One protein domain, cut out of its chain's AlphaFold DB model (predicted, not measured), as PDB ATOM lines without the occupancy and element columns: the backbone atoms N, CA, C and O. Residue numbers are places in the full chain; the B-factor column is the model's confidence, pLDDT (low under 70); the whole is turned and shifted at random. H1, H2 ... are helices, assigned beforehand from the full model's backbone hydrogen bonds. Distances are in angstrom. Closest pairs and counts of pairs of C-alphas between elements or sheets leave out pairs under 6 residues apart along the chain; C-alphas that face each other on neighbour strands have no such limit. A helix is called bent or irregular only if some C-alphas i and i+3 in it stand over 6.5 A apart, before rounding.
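This is residues 321 to 441 of the 442 residues of an uncharacterized protein of Bacteriovorax sp. DB6_IX (UniProt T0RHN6). Five helices, H1, H2, H5, H4 and H3 in that order round it, stand roughly side by side in a ring that makes the body, and beyond one end of it lies H6, where residues 435 to 441, of which 435 to 439 belong to H6, stick out. H6 meets the body at the start of H4 and makes a corner with it. The printed part has 121 residues with six named helices, H1 to H6 in chain order, and no named strand; the class is all helix. It is compact, with a radius of gyration of the C-alphas of 15.4 A, and elongated, spanning 47 by 30 by 21 A.

H1, residues 321 to 332, touches H2, residues 336 to 344, with residues 326 to 330 alone; the two are a hairpin at a shallow tilt of 17 degrees, and their closest C-alphas, of Met 330 and Leu 339, are 5.9 A apart. H1 touches H3, residues 353 to 368, with residues 327 to 331 alone, the same way at a tilt of 36 degrees, only just steep; closest are the C-alphas of Ile 331 and Ile 364, 6.1 A. H2 touches H5, residues 404 to 418, opposite ways at 18 degrees, a shallow tilt, closest at C-alphas Lys 344 and Thr 407, 6.7 A. The hub is H4, residues 377 to 396, which touches three helices. H3 and H4 are a hairpin at a shallow tilt of 7 degrees, with the C-alphas of Met 357 and Lys 391 closest at 6.8 A. H4 and H5 are a hairpin at 22 degrees, also shallow, with 19 pairs of C-alphas within 8 A, the closest Leu 383 and Ser 417, 4.7 A. H4, with residues 377 to 378 alone, touches H6, residues 425 to 439, at a steep tilt of 50 degrees; the C-alphas of Phe 377 and Glu 427 are closest, 5.4 A. H3 and H5 are only just apart, at 8.5 A. Every O i to N i+4 pair is within hydrogen-bond range in H1, H5 and H6, against 4 of 5 in H2, 8 of 12 in H3 and 14 of 16 in H4.

H1 begins at C-alpha 321, (-41.197, 67.333, -15.346). H3, 20.2 A long, has a kink of 32 degrees near residue 360 and is only just irregular, C-alphas 362 and 365 being 6.7 A apart. H4, 29.3 A long, begins at C-alpha 377, (-49.400, 37.512, -9.591), and has a kink of 28 degrees near residue 386. H1 measures 16.3 A, H2 12.8 A, H5 20.7 A, and H6 21.3 A, ending at C-alpha 439, (-54.450, 36.853, 9.531).

The C-alphas farthest apart, of Gln 398 and Tyr 440, are 50.2 A apart. The printed part has no cut; the link from H1 to H2 is tight, the others are short. The mean pLDDT of the printed part is 71.7, and 44 residues are under 70, among them 366 to 379 and 419 to 441; the mean of H6 is 44.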
ATOM      1  N   SER A 321     -39.952  67.211 -16.113       72.06
ATOM      2  CA  SER A 321     -41.197  67.333 -15.346       72.06
ATOM      3  C   SER A 321     -42.318  66.488 -15.954       72.06
ATOM      4  O   SER A 321     -42.910  65.666 -15.254       72.06
ATOM      5  N   ASP A 322     -42.502  66.553 -17.273       78.75
ATOM      6  CA  ASP A 322     -43.504  65.764 -17.995       78.75
ATOM      7  C   ASP A 322     -43.276  64.248 -17.864       78.75
ATOM      8  O   ASP A 322     -44.219  63.474 -17.677       78.75
ATOM      9  N   ILE A 323     -42.015  63.800 -17.918       80.38
ATOM     10  CA  ILE A 323     -41.647  62.384 -17.748       80.38
ATOM     11  C   ILE A 323     -41.901  61.938 -16.308       80.38
ATOM     12  O   ILE A 323     -42.392  60.825 -16.078       80.38
ATOM     13  N   TYR A 324     -41.579  62.789 -15.334       74.62
ATOM     14  CA  TYR A 324     -41.845  62.531 -13.926       74.62
ATOM     15  C   TYR A 324     -43.349  62.405 -13.664       74.62
ATOM     16  O   TYR A 324     -43.780  61.398 -13.095       74.62
ATOM     17  N   ASP A 325     -44.149  63.362 -14.127       79.75
ATOM     18  CA  ASP A 325     -45.596  63.385 -13.931       79.75
ATOM     19  C   ASP A 325     -46.279  62.201 -14.607       79.75
ATOM     20  O   ASP A 325     -47.097  61.514 -13.986       79.75
ATOM     21  N   TRP A 326     -45.889  61.890 -15.844       90.44
ATOM     22  CA  TRP A 326     -46.334  60.687 -16.541       90.44
ATOM     23  C   TRP A 326     -46.003  59.416 -15.752       90.44
ATOM     24  O   TRP A 326     -46.871  58.574 -15.510       90.44
ATOM     25  N   THR A 327     -44.771  59.301 -15.250       81.69
ATOM     26  CA  THR A 327     -44.347  58.160 -14.429       81.69
ATOM     27  C   THR A 327     -45.169  58.053 -13.140       81.69
ATOM     28  O   THR A 327     -45.564  56.953 -12.744       81.69
ATOM     29  N   GLN A 328     -45.469  59.176 -12.478       82.75
ATOM     30  CA  GLN A 328     -46.315  59.195 -11.281       82.75
ATOM     31  C   GLN A 328     -47.756  58.781 -11.587       82.75
ATOM     32  O   GLN A 328     -48.323  58.000 -10.819       82.75
ATOM     33  N   LYS A 329     -48.339  59.247 -12.701       88.31
ATOM     34  CA  LYS A 329     -49.671  58.823 -13.165       88.31
ATOM     35  C   LYS A 329     -49.707  57.314 -13.401       88.31
ATOM     36  O   LYS A 329     -50.559  56.635 -12.838       88.31
ATOM     37  N   MET A 330     -48.712  56.771 -14.105       83.44
ATOM     38  CA  MET A 330     -48.559  55.330 -14.345       83.44
ATOM     39  C   MET A 330     -48.502  54.512 -13.047       83.44
ATOM     40  O   MET A 330     -49.161  53.484 -12.915       83.44
ATOM     41  N   ILE A 331     -47.743  54.969 -12.048       81.62
ATOM     42  CA  ILE A 331     -47.654  54.299 -10.739       81.62
ATOM     43  C   ILE A 331     -48.996  54.343  -9.986       81.62
ATOM     44  O   ILE A 331     -49.306  53.417  -9.226       81.62
ATOM     45  N   LYS A 332     -49.772  55.418 -10.175       84.56
ATOM     46  CA  LYS A 332     -51.039  55.705  -9.486       84.56
ATOM     47  C   LYS A 332     -52.292  55.251 -10.242       84.56
ATOM     48  O   LYS A 332     -53.368  55.392  -9.670       84.56
ATOM     49  N   ALA A 333     -52.164  54.658 -11.430       86.88
ATOM     50  CA  ALA A 333     -53.285  54.119 -12.209       86.88
ATOM     51  C   ALA A 333     -54.227  53.271 -11.332       86.88
ATOM     52  O   ALA A 333     -53.753  52.575 -10.428       86.88
ATOM     53  N   LYS A 334     -55.540  53.358 -11.545       84.75
ATOM     54  CA  LYS A 334     -56.587  52.713 -10.735       84.75
ATOM     55  C   LYS A 334     -56.889  51.291 -11.184       84.75
ATOM     56  O   LYS A 334     -57.262  50.475 -10.348       84.75
ATOM     57  N   ASP A 335     -56.692  50.992 -12.461       82.81
ATOM     58  CA  ASP A 335     -56.924  49.678 -13.049       82.81
ATOM     59  C   ASP A 335     -55.977  49.406 -14.239       82.81
ATOM     60  O   ASP A 335     -55.076  50.194 -14.551       82.81
ATOM     61  N   LEU A 336     -56.126  48.227 -14.852       82.25
ATOM     62  CA  LEU A 336     -55.298  47.786 -15.978       82.25
ATOM     63  C   LEU A 336     -55.558  48.592 -17.253       82.25
ATOM     64  O   LEU A 336     -54.626  48.787 -18.036       82.25
ATOM     65  N   ASP A 337     -56.791  49.049 -17.455       85.25
ATOM     66  CA  ASP A 337     -57.187  49.784 -18.653       85.25
ATOM     67  C   ASP A 337     -56.641  51.212 -18.604       85.25
ATOM     68  O   ASP A 337     -56.048  51.675 -19.581       85.25
ATOM     69  N   GLU A 338     -56.706  51.867 -17.443       87.88
ATOM     70  CA  GLU A 338     -56.064  53.157 -17.198       87.88
ATOM     71  C   GLU A 338     -54.544  53.048 -17.366       87.88
ATOM     72  O   GLU A 338     -53.947  53.867 -18.064       87.88
ATOM     73  N   LEU A 339     -53.899  52.007 -16.816       87.00
ATOM     74  CA  LEU A 339     -52.459  51.808 -17.019       87.00
ATOM     75  C   LEU A 339     -52.116  51.622 -18.506       87.00
ATOM     76  O   LEU A 339     -51.104  52.137 -18.985       87.00
ATOM     77  N   ARG A 340     -52.942  50.875 -19.243       87.12
ATOM     78  CA  ARG A 340     -52.753  50.651 -20.679       87.12
ATOM     79  C   ARG A 340     -52.937  51.943 -21.472       87.12
ATOM     80  O   ARG A 340     -52.133  52.190 -22.367       87.12
ATOM     81  N   SER A 341     -53.918  52.778 -21.131       88.94
ATOM     82  CA  SER A 341     -54.087  54.103 -21.744       88.94
ATOM     83  C   SER A 341     -52.865  54.982 -21.494       88.94
ATOM     84  O   SER A 341     -52.197  55.399 -22.439       88.94
ATOM     85  N   LEU A 342     -52.486  55.148 -20.224       90.06
ATOM     86  CA  LEU A 342     -51.356  55.985 -19.820       90.06
ATOM     87  C   LEU A 342     -50.032  55.520 -20.444       90.06
ATOM     88  O   LEU A 342     -49.177  56.338 -20.772       90.06
ATOM     89  N   SER A 343     -49.852  54.213 -20.668       86.69
ATOM     90  CA  SER A 343     -48.643  53.684 -21.311       86.69
ATOM     91  C   SER A 343     -48.471  54.124 -22.770       86.69
ATOM     92  O   SER A 343     -47.346  54.130 -23.267       86.69
ATOM     93  N   LYS A 344     -49.565  54.499 -23.449       85.00
ATOM     94  CA  LYS A 344     -49.564  55.013 -24.828       85.00
ATOM     95  C   LYS A 344     -49.357  56.525 -24.883       85.00
ATOM     96  O   LYS A 344     -48.908  57.040 -25.900       85.00
ATOM     97  N   GLU A 345     -49.643  57.230 -23.792       89.50
ATOM     98  CA  GLU A 345     -49.468  58.679 -23.642       89.50
ATOM     99  C   GLU A 345     -48.006  59.032 -23.313       89.50
ATOM    100  O   GLU A 345     -47.711  59.683 -22.312       89.50
ATOM    101  N   ILE A 346     -47.068  58.551 -24.131       89.50
ATOM    102  CA  ILE A 346     -45.635  58.758 -23.908       89.50
ATOM    103  C   ILE A 346     -45.295  60.247 -24.109       89.50
ATOM    104  O   ILE A 346     -45.559  60.773 -25.196       89.50
ATOM    105  N   PRO A 347     -44.679  60.926 -23.121       86.69
ATOM    106  CA  PRO A 347     -44.283  62.327 -23.251       86.69
ATOM    107  C   PRO A 347     -43.350  62.550 -24.443       86.69
ATOM    108  O   PRO A 347     -42.395  61.798 -24.613       86.69
ATOM    109  N   GLN A 348     -43.579  63.610 -25.226       84.56
ATOM    110  CA  GLN A 348     -42.739  63.974 -26.386       84.56
ATOM    111  C   GLN A 348     -41.289  64.307 -25.998       84.56
ATOM    112  O   GLN A 348     -40.375  64.230 -26.815       84.56
ATOM    113  N   THR A 349     -41.070  64.664 -24.732       80.44
ATOM    114  CA  THR A 349     -39.744  64.880 -24.145       80.44
ATOM    115  C   THR A 349     -38.942  63.581 -24.002       80.44
ATOM    116  O   THR A 349     -37.715  63.622 -23.930       80.44
ATOM    117  N   LEU A 350     -39.593  62.411 -24.003       81.62
ATOM    118  CA  LEU A 350     -38.931  61.112 -23.924       81.62
ATOM    119  C   LEU A 350     -38.488  60.657 -25.319       81.62
ATOM    120  O   LEU A 350     -39.164  59.870 -25.966       81.62
ATOM    121  N   GLN A 351     -37.329  61.126 -25.775       77.81
ATOM    122  CA  GLN A 351     -36.890  60.921 -27.163       77.81
ATOM    123  C   GLN A 351     -36.318  59.527 -27.454       77.81
ATOM    124  O   GLN A 351     -36.248  59.106 -28.610       77.81
ATOM    125  N   SER A 352     -35.894  58.791 -26.424       79.69
ATOM    126  CA  SER A 352     -35.234  57.498 -26.598       79.69
ATOM    127  C   SER A 352     -36.064  56.336 -26.068       79.69
ATOM    128  O   SER A 352     -36.453  56.285 -24.898       79.69
ATOM    129  N   ALA A 353     -36.220  55.313 -26.910       79.12
ATOM    130  CA  ALA A 353     -36.761  54.025 -26.496       79.12
ATOM    131  C   ALA A 353     -35.966  53.421 -25.324       79.12
ATOM    132  O   ALA A 353     -36.541  52.737 -24.483       79.12
ATOM    133  N   GLU A 354     -34.662  53.692 -25.211       72.44
ATOM    134  CA  GLU A 354     -33.847  53.214 -24.088       72.44
ATOM    135  C   GLU A 354     -34.279  53.829 -22.761       72.44
ATOM    136  O   GLU A 354     -34.389  53.121 -21.757       72.44
ATOM    137  N   GLN A 355     -34.564  55.132 -22.769       74.31
ATOM    138  CA  GLN A 355     -35.032  55.858 -21.593       74.31
ATOM    139  C   GLN A 355     -36.385  55.306 -21.135       74.31
ATOM    140  O   GLN A 355     -36.554  55.016 -19.950       74.31
ATOM    141  N   TYR A 356     -37.301  55.033 -22.071       84.25
ATOM    142  CA  TYR A 356     -38.551  54.333 -21.763       84.25
ATOM    143  C   TYR A 356     -38.304  52.982 -21.102       84.25
ATOM    144  O   TYR A 356     -38.891  52.682 -20.062       84.25
ATOM    145  N   MET A 357     -37.412  52.163 -21.670       79.12
ATOM    146  CA  MET A 357     -37.127  50.840 -21.116       79.12
ATOM    147  C   MET A 357     -36.559  50.930 -19.698       79.12
ATOM    148  O   MET A 357     -36.893  50.095 -18.861       79.12
ATOM    149  N   LEU A 358     -35.713  51.924 -19.420       66.94
ATOM    150  CA  LEU A 358     -35.146  52.154 -18.091       66.94
ATOM    151  C   LEU A 358     -36.219  52.573 -17.086       66.94
ATOM    152  O   LEU A 358     -36.330  51.950 -16.030       66.94
ATOM    153  N   ILE A 359     -37.049  53.562 -17.423       70.62
ATOM    154  CA  ILE A 359     -38.140  54.019 -16.550       70.62
ATOM    155  C   ILE A 359     -39.121  52.869 -16.296       70.62
ATOM    156  O   ILE A 359     -39.479  52.580 -15.152       70.62
ATOM    157  N   TRP A 360     -39.499  52.134 -17.340       80.19
ATOM    158  CA  TRP A 360     -40.401  51.000 -17.200       80.19
ATOM    159  C   TRP A 360     -39.825  49.917 -16.278       80.19
ATOM    160  O   TRP A 360     -40.496  49.465 -15.350       80.19
ATOM    161  N   GLN A 361     -38.566  49.522 -16.495       72.38
ATOM    162  CA  GLN A 361     -37.918  48.421 -15.780       72.38
ATOM    163  C   GLN A 361     -37.565  48.753 -14.330       72.38
ATOM    164  O   GLN A 361     -37.791  47.931 -13.442       72.38
ATOM    165  N   GLU A 362     -36.990  49.930 -14.098       60.66
ATOM    166  CA  GLU A 362     -36.374  50.295 -12.820       60.66
ATOM    167  C   GLU A 362     -37.326  51.100 -11.924       60.66
ATOM    168  O   GLU A 362     -37.177  51.112 -10.701       60.66
ATOM    169  N   VAL A 363     -38.338  51.753 -12.507       61.72
ATOM    170  CA  VAL A 363     -39.191  52.715 -11.794       61.72
ATOM    171  C   VAL A 363     -40.644  52.243 -11.739       61.72
ATOM    172  O   VAL A 363     -41.197  52.144 -10.637       61.72
ATOM    173  N   ILE A 364     -41.251  51.918 -12.885       72.69
ATOM    174  CA  ILE A 364     -42.676  51.560 -12.984       72.69
ATOM    175  C   ILE A 364     -42.914  50.120 -12.507       72.69
ATOM    176  O   ILE A 364     -43.610  49.917 -11.510       72.69
ATOM    177  N   LEU A 365     -42.298  49.111 -13.142       74.38
ATOM    178  CA  LEU A 365     -42.515  47.695 -12.806       74.38
ATOM    179  C   LEU A 365     -42.310  47.386 -11.309       74.38
ATOM    180  O   LEU A 365     -43.197  46.777 -10.705       74.38
ATOM    181  N   PRO A 366     -41.227  47.831 -10.639       59.44
ATOM    182  CA  PRO A 366     -41.012  47.501  -9.233       59.44
ATOM    183  C   PRO A 366     -42.081  48.077  -8.297       59.44
ATOM    184  O   PRO A 366     -42.314  47.506  -7.227       59.44
ATOM    185  N   ARG A 367     -42.719  49.189  -8.685       66.44
ATOM    186  CA  ARG A 367     -43.815  49.817  -7.937       66.44
ATOM    187  C   ARG A 367     -45.160  49.163  -8.245       66.44
ATOM    188  O   ARG A 367     -45.906  48.890  -7.309       66.44
ATOM    189  N   LEU A 368     -45.422  48.784  -9.498       67.94
ATOM    190  CA  LEU A 368     -46.613  48.001  -9.863       67.94
ATOM    191  C   LEU A 368     -46.665  46.643  -9.145       67.94
ATOM    192  O   LEU A 368     -47.745  46.169  -8.806       67.94
ATOM    193  N   ALA A 369     -45.513  46.055  -8.797       61.44
ATOM    194  CA  ALA A 369     -45.445  44.842  -7.973       61.44
ATOM    195  C   ALA A 369     -46.230  44.949  -6.648       61.44
ATOM    196  O   ALA A 369     -46.677  43.930  -6.104       61.44
ATOM    197  N   GLN A 370     -46.358  46.175  -6.124       60.03
ATOM    198  CA  GLN A 370     -47.006  46.502  -4.856       60.03
ATOM    199  C   GLN A 370     -48.526  46.725  -5.002       60.03
ATOM    200  O   GLN A 370     -49.236  46.606  -4.004       60.03
ATOM    201  N   ARG A 371     -49.030  46.969  -6.224       64.44
ATOM    202  CA  ARG A 371     -50.444  47.242  -6.561       64.44
ATOM    203  C   ARG A 371     -51.250  45.947  -6.729       64.44
ATOM    204  O   ARG A 371     -51.537  45.487  -7.833       64.44
ATOM    205  N   LYS A 372     -51.538  45.291  -5.603       59.97
ATOM    206  CA  LYS A 372     -52.237  43.987  -5.539       59.97
ATOM    207  C   LYS A 372     -53.728  44.071  -5.873       59.97
ATOM    208  O   LYS A 372     -54.323  43.052  -6.192       59.97
ATOM    209  N   ASP A 373     -54.282  45.267  -5.745       63.50
ATOM    210  CA  ASP A 373     -55.623  45.683  -6.141       63.50
ATOM    211  C   ASP A 373     -55.838  45.599  -7.659       63.50
ATOM    212  O   ASP A 373     -56.953  45.346  -8.097       63.50
ATOM    213  N   ILE A 374     -54.765  45.739  -8.447       67.94
ATOM    214  CA  ILE A 374     -54.834  45.846  -9.913       67.94
ATOM    215  C   ILE A 374     -54.196  44.646 -10.615       67.94
ATOM    216  O   ILE A 374     -54.692  44.196 -11.644       67.94
ATOM    217  N   PHE A 375     -53.091  44.116 -10.074       65.88
ATOM    218  CA  PHE A 375     -52.323  43.047 -10.716       65.88
ATOM    219  C   PHE A 375     -52.446  41.706 -10.007       65.88
ATOM    220  O   PHE A 375     -51.987  41.519  -8.865       65.88
ATOM    221  N   SER A 376     -52.897  40.717 -10.774       64.56
ATOM    222  CA  SER A 376     -52.687  39.317 -10.446       64.56
ATOM    223  C   SER A 376     -51.185  38.978 -10.443       64.56
ATOM    224  O   SER A 376     -50.363  39.597 -11.132       64.56
ATOM    225  N   PHE A 377     -50.794  37.974  -9.653       56.84
ATOM    226  CA  PHE A 377     -49.400  37.512  -9.591       56.84
ATOM    227  C   PHE A 377     -48.872  37.119 -10.976       56.84
ATOM    228  O   PHE A 377     -47.736  37.439 -11.337       56.84
ATOM    229  N   ASN A 378     -49.708  36.433 -11.754       59.00
ATOM    230  CA  ASN A 378     -49.353  35.945 -13.077       59.00
ATOM    231  C   ASN A 378     -49.271  37.059 -14.108       59.00
ATOM    232  O   ASN A 378     -48.327  37.062 -14.900       59.00
ATOM    233  N   GLN A 379     -50.187  38.025 -14.049       68.88
ATOM    234  CA  GLN A 379     -50.128  39.215 -14.893       68.88
ATOM    235  C   GLN A 379     -48.816  39.968 -14.657       68.88
ATOM    236  O   GLN A 379     -48.062  40.200 -15.598       68.88
ATOM    237  N   TYR A 380     -48.437  40.220 -13.398       70.56
ATOM    238  CA  TYR A 380     -47.162  40.872 -13.080       70.56
ATOM    239  C   TYR A 380     -45.931  40.048 -13.516       70.56
ATOM    240  O   TYR A 380     -44.953  40.575 -14.055       70.56
ATOM    241  N   ARG A 381     -45.953  38.727 -13.318       61.88
ATOM    242  CA  ARG A 381     -44.871  37.816 -13.741       61.88
ATOM    243  C   ARG A 381     -44.705  37.762 -15.255       61.88
ATOM    244  O   ARG A 381     -43.581  37.676 -15.746       61.88
ATOM    245  N   LYS A 382     -45.806  37.793 -16.003       70.00
ATOM    246  CA  LYS A 382     -45.772  37.814 -17.466       70.00
ATOM    247  C   LYS A 382     -45.367  39.185 -17.977       70.00
ATOM    248  O   LYS A 382     -44.551  39.244 -18.891       70.00
ATOM    249  N   LEU A 383     -45.822  40.251 -17.325       75.00
ATOM    250  CA  LEU A 383     -45.395  41.621 -17.584       75.00
ATOM    251  C   LEU A 383     -43.881  41.772 -17.417       75.00
ATOM    252  O   LEU A 383     -43.197  42.233 -18.324       75.00
ATOM    253  N   THR A 384     -43.317  41.294 -16.311       68.94
ATOM    254  CA  THR A 384     -41.861  41.324 -16.085       68.94
ATOM    255  C   THR A 384     -41.099  40.358 -16.999       68.94
ATOM    256  O   THR A 384     -40.054  40.705 -17.548       68.94
ATOM    257  N   GLY A 385     -41.613  39.143 -17.205       63.03
ATOM    258  CA  GLY A 385     -40.953  38.114 -18.012       63.03
ATOM    259  C   GLY A 385     -40.933  38.415 -19.513       63.03
ATOM    260  O   GLY A 385     -39.927  38.157 -20.176       63.03
ATOM    261  N   SER A 386     -42.020  38.974 -20.049       74.00
ATOM    262  CA  SER A 386     -42.143  39.330 -21.468       74.00
ATOM    263  C   SER A 386     -41.525  40.687 -21.803       74.00
ATOM    264  O   SER A 386     -41.218  40.931 -22.970       74.00
ATOM    265  N   PHE A 387     -41.226  41.515 -20.795       77.25
ATOM    266  CA  PHE A 387     -40.569  42.808 -20.987       77.25
ATOM    267  C   PHE A 387     -39.215  42.669 -21.688       77.25
ATOM    268  O   PHE A 387     -38.887  43.449 -22.573       77.25
ATOM    269  N   GLN A 388     -38.448  41.622 -21.369       67.62
ATOM    270  CA  GLN A 388     -37.164  41.371 -22.031       67.62
ATOM    271  C   GLN A 388     -37.328  41.067 -23.527       67.62
ATOM    272  O   GLN A 388     -36.490  41.462 -24.329       67.62
ATOM    273  N   VAL A 389     -38.418  40.398 -23.916       73.06
ATOM    274  CA  VAL A 389     -38.725  40.118 -25.328       73.06
ATOM    275  C   VAL A 389     -39.138  41.400 -26.048       73.06
ATOM    276  O   VAL A 389     -38.683  41.648 -27.161       73.06
ATOM    277  N   PHE A 390     -39.959  42.228 -25.399       80.06
ATOM    278  CA  PHE A 390     -40.350  43.542 -25.905       80.06
ATOM    279  C   PHE A 390     -39.132  44.452 -26.119       80.06
ATOM    280  O   PHE A 390     -38.900  44.902 -27.238       80.06
ATOM    281  N   LYS A 391     -38.294  44.614 -25.088       76.38
ATOM    282  CA  LYS A 391     -37.046  45.387 -25.119       76.38
ATOM    283  C   LYS A 391     -36.164  44.987 -26.302       76.38
ATOM    284  O   LYS A 391     -35.753  45.826 -27.092       76.38
ATOM    285  N   VAL A 392     -35.937  43.687 -26.477       70.00
ATOM    286  CA  VAL A 392     -35.141  43.135 -27.585       70.00
ATOM    287  C   VAL A 392     -35.756  43.427 -28.951       70.00
ATOM    288  O   VAL A 392     -35.023  43.758 -29.880       70.00
ATOM    289  N   LYS A 393     -37.083  43.318 -29.088       75.50
ATOM    290  CA  LYS A 393     -37.783  43.619 -30.342       75.50
ATOM    291  C   LYS A 393     -37.591  45.083 -30.743       75.50
ATOM    292  O   LYS A 393     -37.261  45.343 -31.895       75.50
ATOM    293  N   ILE A 394     -37.752  46.007 -29.795       82.75
ATOM    294  CA  ILE A 394     -37.546  47.440 -30.032       82.75
ATOM    295  C   ILE A 394     -36.100  47.722 -30.453       82.75
ATOM    296  O   ILE A 394     -35.884  48.384 -31.463       82.75
ATOM    297  N   TYR A 395     -35.119  47.152 -29.748       75.69
ATOM    298  CA  TYR A 395     -33.704  47.350 -30.067       75.69
ATOM    299  C   TYR A 395     -33.285  46.782 -31.417       75.69
ATOM    300  O   TYR A 395     -32.611  47.458 -32.189       75.69
ATOM    301  N   LYS A 396     -33.669  45.536 -31.714       72.81
ATOM    302  CA  LYS A 396     -33.273  44.861 -32.957       72.81
ATOM    303  C   LYS A 396     -33.796  45.595 -34.188       72.81
ATOM    304  O   LYS A 396     -33.107  45.635 -35.202       72.81
ATOM    305  N   ASN A 397     -35.004  46.135 -34.088       76.62
ATOM    306  CA  ASN A 397     -35.680  46.787 -35.198       76.62
ATOM    307  C   ASN A 397     -35.520  48.314 -35.181       76.62
ATOM    308  O   ASN A 397     -36.093  48.972 -36.041       76.62
ATOM    309  N   GLN A 398     -34.787  48.861 -34.201       79.75
ATOM    310  CA  GLN A 398     -34.549  50.297 -34.027       79.75
ATOM    311  C   GLN A 398     -35.837  51.136 -34.080       79.75
ATOM    312  O   GLN A 398     -35.852  52.222 -34.648       79.75
ATOM    313  N   HIS A 399     -36.932  50.625 -33.505       80.69
ATOM    314  CA  HIS A 399     -38.219  51.321 -33.533       80.69
ATOM    315  C   HIS A 399     -38.138  52.620 -32.709       80.69
ATOM    316  O   HIS A 399     -37.909  52.531 -31.495       80.69
ATOM    317  N   PRO A 400     -38.326  53.806 -33.324       85.31
ATOM    318  CA  PRO A 400     -38.361  55.070 -32.596       85.31
ATOM    319  C   PRO A 400     -39.517  55.079 -31.598       85.31
ATOM    320  O   PRO A 400     -40.586  54.546 -31.876       85.31
ATOM    321  N   ILE A 401     -39.330  55.698 -30.437       87.44
ATOM    322  CA  ILE A 401     -40.302  55.620 -29.338       87.44
ATOM    323  C   ILE A 401     -41.687  56.189 -29.682       87.44
ATOM    324  O   ILE A 401     -42.698  55.639 -29.253       87.44
ATOM    325  N   HIS A 402     -41.744  57.240 -30.500       87.81
ATOM    326  CA  HIS A 402     -42.998  57.848 -30.954       87.81
ATOM    327  C   HIS A 402     -43.538  57.232 -32.250       87.81
ATOM    328  O   HIS A 402     -44.461  57.774 -32.855       87.81
ATOM    329  N   SER A 403     -42.966  56.115 -32.708       89.19
ATOM    330  CA  SER A 403     -43.406  55.479 -33.941       89.19
ATOM    331  C   SER A 403     -44.651  54.601 -33.722       89.19
ATOM    332  O   SER A 403     -44.858  54.043 -32.630       89.19
ATOM    333  N   PRO A 404     -45.487  54.419 -34.760       87.81
ATOM    334  CA  PRO A 404     -46.601  53.475 -34.713       87.81
ATOM    335  C   PRO A 404     -46.145  52.047 -34.383       87.81
ATOM    336  O   PRO A 404     -46.803  51.346 -33.618       87.81
ATOM    337  N   GLU A 405     -44.984  51.626 -34.890       89.44
ATOM    338  CA  GLU A 405     -44.417  50.293 -34.666       89.44
ATOM    339  C   GLU A 405     -44.016  50.074 -33.204       89.44
ATOM    340  O   GLU A 405     -44.197  48.972 -32.670       89.44
ATOM    341  N   PHE A 406     -43.486  51.107 -32.538       90.19
ATOM    342  CA  PHE A 406     -43.204  51.051 -31.105       90.19
ATOM    343  C   PHE A 406     -44.498  50.911 -30.308       90.19
ATOM    344  O   PHE A 406     -44.609  50.007 -29.478       90.19
ATOM    345  N   THR A 407     -45.491  51.752 -30.607       88.81
ATOM    346  CA  THR A 407     -46.804  51.734 -29.944       88.81
ATOM    347  C   THR A 407     -47.485  50.376 -30.109       88.81
ATOM    348  O   THR A 407     -47.991  49.797 -29.147       88.81
ATOM    349  N   GLU A 408     -47.431  49.801 -31.308       89.19
ATOM    350  CA  GLU A 408     -47.987  48.482 -31.585       89.19
ATOM    351  C   GLU A 408     -47.223  47.370 -30.848       89.19
ATOM    352  O   GLU A 408     -47.815  46.449 -30.280       89.19
ATOM    353  N   ALA A 409     -45.889  47.437 -30.815       87.56
ATOM    354  CA  ALA A 409     -45.082  46.484 -30.062       87.56
ATOM    355  C   ALA A 409     -45.349  46.568 -28.550       87.56
ATOM    356  O   ALA A 409     -45.392  45.520 -27.895       87.56
ATOM    357  N   LEU A 410     -45.551  47.779 -28.024       89.81
ATOM    358  CA  LEU A 410     -45.905  48.032 -26.633       89.81
ATOM    359  C   LEU A 410     -47.286  47.456 -26.319       89.81
ATOM    360  O   LEU A 410     -47.445  46.715 -25.352       89.81
ATOM    361  N   GLU A 411     -48.262  47.697 -27.187       88.44
ATOM    362  CA  GLU A 411     -49.619  47.192 -27.021       88.44
ATOM    363  C   GLU A 411     -49.680  45.662 -27.042       88.44
ATOM    364  O   GLU A 411     -50.355  45.042 -26.215       88.44
ATOM    365  N   ARG A 412     -48.931  45.021 -27.949       86.75
ATOM    366  CA  ARG A 412     -48.812  43.555 -27.982       86.75
ATOM    367  C   ARG A 412     -48.154  43.019 -26.711       86.75
ATOM    368  O   ARG A 412     -48.527  41.946 -26.238       86.75
ATOM    369  N   TYR A 413     -47.173  43.736 -26.161       88.56
ATOM    370  CA  TYR A 413     -46.533  43.384 -24.893       88.56
ATOM    371  C   TYR A 413     -47.512  43.468 -23.716       88.56
ATOM    372  O   TYR A 413     -47.598  42.517 -22.933       88.56
ATOM    373  N   LEU A 414     -48.267  44.562 -23.616       87.69
ATOM    374  CA  LEU A 414     -49.229  44.792 -22.541       87.69
ATOM    375  C   LEU A 414     -50.404  43.824 -22.629       87.69
ATOM    376  O   LEU A 414     -50.653  43.112 -21.664       87.69
ATOM    377  N   SER A 415     -51.031  43.693 -23.803       83.44
ATOM    378  CA  SER A 415     -52.126  42.738 -24.038       83.44
ATOM    379  C   SER A 415     -51.708  41.324 -23.652       83.44
ATOM    380  O   SER A 415     -52.296  40.709 -22.769       83.44
ATOM    381  N   LYS A 416     -50.566  40.857 -24.182       80.00
ATOM    382  CA  LYS A 416     -50.034  39.534 -23.844       80.00
ATOM    383  C   LYS A 416     -49.780  39.386 -22.346       80.00
ATOM    384  O   LYS A 416     -49.866  38.273 -21.839       80.00
ATOM    385  N   SER A 417     -49.423  40.453 -21.641       78.94
ATOM    386  CA  SER A 417     -49.153  40.419 -20.203       78.94
ATOM    387  C   SER A 417     -50.415  40.463 -19.344       78.94
ATOM    388  O   SER A 417     -50.404  39.883 -18.259       78.94
ATOM    389  N   PHE A 418     -51.476  41.115 -19.822       78.12
ATOM    390  CA  PHE A 418     -52.714  41.364 -19.079       78.12
ATOM    391  C   PHE A 418     -53.814  40.337 -19.352       78.12
ATOM    392  O   PHE A 418     -54.653  40.136 -18.473       78.12
ATOM    393  N   ASP A 419     -53.766  39.640 -20.493       69.56
ATOM    394  CA  ASP A 419     -54.707  38.566 -20.829       69.56
ATOM    395  C   ASP A 419     -54.857  37.557 -19.682       69.56
ATOM    396  O   ASP A 419     -53.867  37.122 -19.080       69.56
ATOM    397  N   HIS A 420     -56.101  37.151 -19.408       51.88
ATOM    398  CA  HIS A 420     -56.421  36.167 -18.378       51.88
ATOM    399  C   HIS A 420     -55.699  34.842 -18.638       51.88
ATOM    400  O   HIS A 420     -55.896  34.169 -19.650       51.88
ATOM    401  N   ILE A 421     -54.866  34.433 -17.685       52.22
ATOM    402  CA  ILE A 421     -54.187  33.138 -17.703       52.22
ATOM    403  C   ILE A 421     -54.854  32.260 -16.658       52.22
ATOM    404  O   ILE A 421     -55.160  32.725 -15.560       52.22
ATOM    405  N   LYS A 422     -55.038  30.976 -16.986       45.84
ATOM    406  CA  LYS A 422     -55.434  29.952 -16.014       45.84
ATOM    407  C   LYS A 422     -54.593  30.092 -14.746       45.84
ATOM    408  O   LYS A 422     -53.363  30.084 -14.810       45.84
ATOM    409  N   VAL A 423     -55.274  30.179 -13.608       44.94
ATOM    410  CA  VAL A 423     -54.672  30.222 -12.274       44.94
ATOM    411  C   VAL A 423     -53.641  29.094 -12.143       44.94
ATOM    412  O   VAL A 423     -53.994  27.918 -12.070       44.94
ATOM    413  N   ASN A 424     -52.355  29.444 -12.134       48.75
ATOM    414  CA  ASN A 424     -51.267  28.481 -11.945       48.75
ATOM    415  C   ASN A 424     -50.912  28.332 -10.452       48.75
ATOM    416  O   ASN A 424     -51.373  29.098  -9.600       48.75
ATOM    417  N   CYS A 425     -50.050  27.366 -10.120       41.66
ATOM    418  CA  CYS A 425     -49.592  27.152  -8.742       41.66
ATOM    419  C   CYS A 425     -48.969  28.411  -8.107       41.66
ATOM    420  O   CYS A 425     -49.138  28.629  -6.915       41.66
ATOM    421  N   GLY A 426     -48.304  29.278  -8.880       42.16
ATOM    422  CA  GLY A 426     -47.703  30.515  -8.369       42.16
ATOM    423  C   GLY A 426     -48.727  31.539  -7.872       42.16
ATOM    424  O   GLY A 426     -48.517  32.174  -6.843       42.16
ATOM    425  N   GLU A 427     -49.861  31.661  -8.555       46.66
ATOM    426  CA  GLU A 427     -50.956  32.561  -8.174       46.66
ATOM    427  C   GLU A 427     -51.770  32.029  -6.995       46.66
ATOM    428  O   GLU A 427     -52.133  32.791  -6.096       46.66
ATOM    429  N   LYS A 428     -51.948  30.706  -6.920       48.03
ATOM    430  CA  LYS A 428     -52.502  30.027  -5.740       48.03
ATOM    431  C   LYS A 428     -51.631  30.260  -4.501       48.03
ATOM    432  O   LYS A 428     -52.155  30.568  -3.434       48.03
ATOM    433  N   ILE A 429     -50.305  30.204  -4.656       44.00
ATOM    434  CA  ILE A 429     -49.329  30.460  -3.586       44.00
ATOM    435  C   ILE A 429     -49.295  31.942  -3.185       44.00
ATOM    436  O   ILE A 429     -49.310  32.235  -1.992       44.00
ATOM    437  N   ASP A 430     -49.295  32.893  -4.126       43.78
ATOM    438  CA  ASP A 430     -49.344  34.331  -3.798       43.78
ATOM    439  C   ASP A 430     -50.634  34.708  -3.052       43.78
ATOM    440  O   ASP A 430     -50.597  35.471  -2.082       43.78
ATOM    441  N   THR A 431     -51.764  34.136  -3.471       51.00
ATOM    442  CA  THR A 431     -53.068  34.327  -2.822       51.00
ATOM    443  C   THR A 431     -53.081  33.709  -1.425       51.00
ATOM    444  O   THR A 431     -53.492  34.360  -0.466       51.00
ATOM    445  N   PHE A 432     -52.561  32.485  -1.284       45.06
ATOM    446  CA  PHE A 432     -52.394  31.802  -0.002       45.06
ATOM    447  C   PHE A 432     -51.515  32.610   0.961       45.06
ATOM    448  O   PHE A 432     -51.977  32.964   2.042       45.06
ATOM    449  N   ILE A 433     -50.302  33.001   0.556       42.28
ATOM    450  CA  ILE A 433     -49.400  33.829   1.374       42.28
ATOM    451  C   ILE A 433     -50.070  35.164   1.729       42.28
ATOM    452  O   ILE A 433     -49.917  35.663   2.842       42.28
ATOM    453  N   GLY A 434     -50.865  35.736   0.822       41.53
ATOM    454  CA  GLY A 434     -51.657  36.928   1.104       41.53
ATOM    455  C   GLY A 434     -52.688  36.763   2.213       41.53
ATOM    456  O   GLY A 434     -52.740  37.610   3.104       41.53
ATOM    457  N   LYS A 435     -53.454  35.669   2.191       47.84
ATOM    458  CA  LYS A 435     -54.411  35.325   3.253       47.84
ATOM    459  C   LYS A 435     -53.700  35.107   4.597       47.84
ATOM    460  O   LYS A 435     -54.187  35.569   5.623       47.84
ATOM    461  N   VAL A 436     -52.519  34.480   4.588       39.56
ATOM    462  CA  VAL A 436     -51.697  34.272   5.796       39.56
ATOM    463  C   VAL A 436     -51.249  35.599   6.412       39.56
ATOM    464  O   VAL A 436     -51.410  35.789   7.611       39.56
ATOM    465  N   VAL A 437     -50.735  36.537   5.615       39.56
ATOM    466  CA  VAL A 437     -50.235  37.833   6.118       39.56
ATOM    467  C   VAL A 437     -51.331  38.667   6.779       39.56
ATOM    468  O   VAL A 437     -51.079  39.285   7.809       39.56
ATOM    469  N   ASN A 438     -52.539  38.679   6.213       43.06
ATOM    470  CA  ASN A 438     -53.647  39.452   6.776       43.06
ATOM    471  C   ASN A 438     -54.156  38.862   8.101       43.06
ATOM    472  O   ASN A 438     -54.597  39.613   8.961       43.06
ATOM    473  N   LYS A 439     -54.034  37.544   8.300       41.16
ATOM    474  CA  LYS A 439     -54.450  36.853   9.531       41.16
ATOM    475  C   LYS A 439     -53.554  37.135  10.747       41.16
ATOM    476  O   LYS A 439     -54.012  36.957  11.860       41.16
ATOM    477  N   TYR A 440     -52.298  37.535  10.538       35.91
ATOM    478  CA  TYR A 440     -51.343  37.852  11.617       35.91
ATOM    479  C   TYR A 440     -51.161  39.364  11.846       35.91
ATOM    480  O   TYR A 440     -50.305  39.766  12.631       35.91
ATOM    481  N   LYS A 441     -51.901  40.206  11.111       35.62
ATOM    482  CA  LYS A 441     -51.939  41.666  11.308       35.62
ATOM    483  C   LYS A 441     -53.135  42.140  12.140       35.62
ATOM    484  O   LYS A 441     -53.112  43.285  12.579       35.62
TER     485      LYS A 441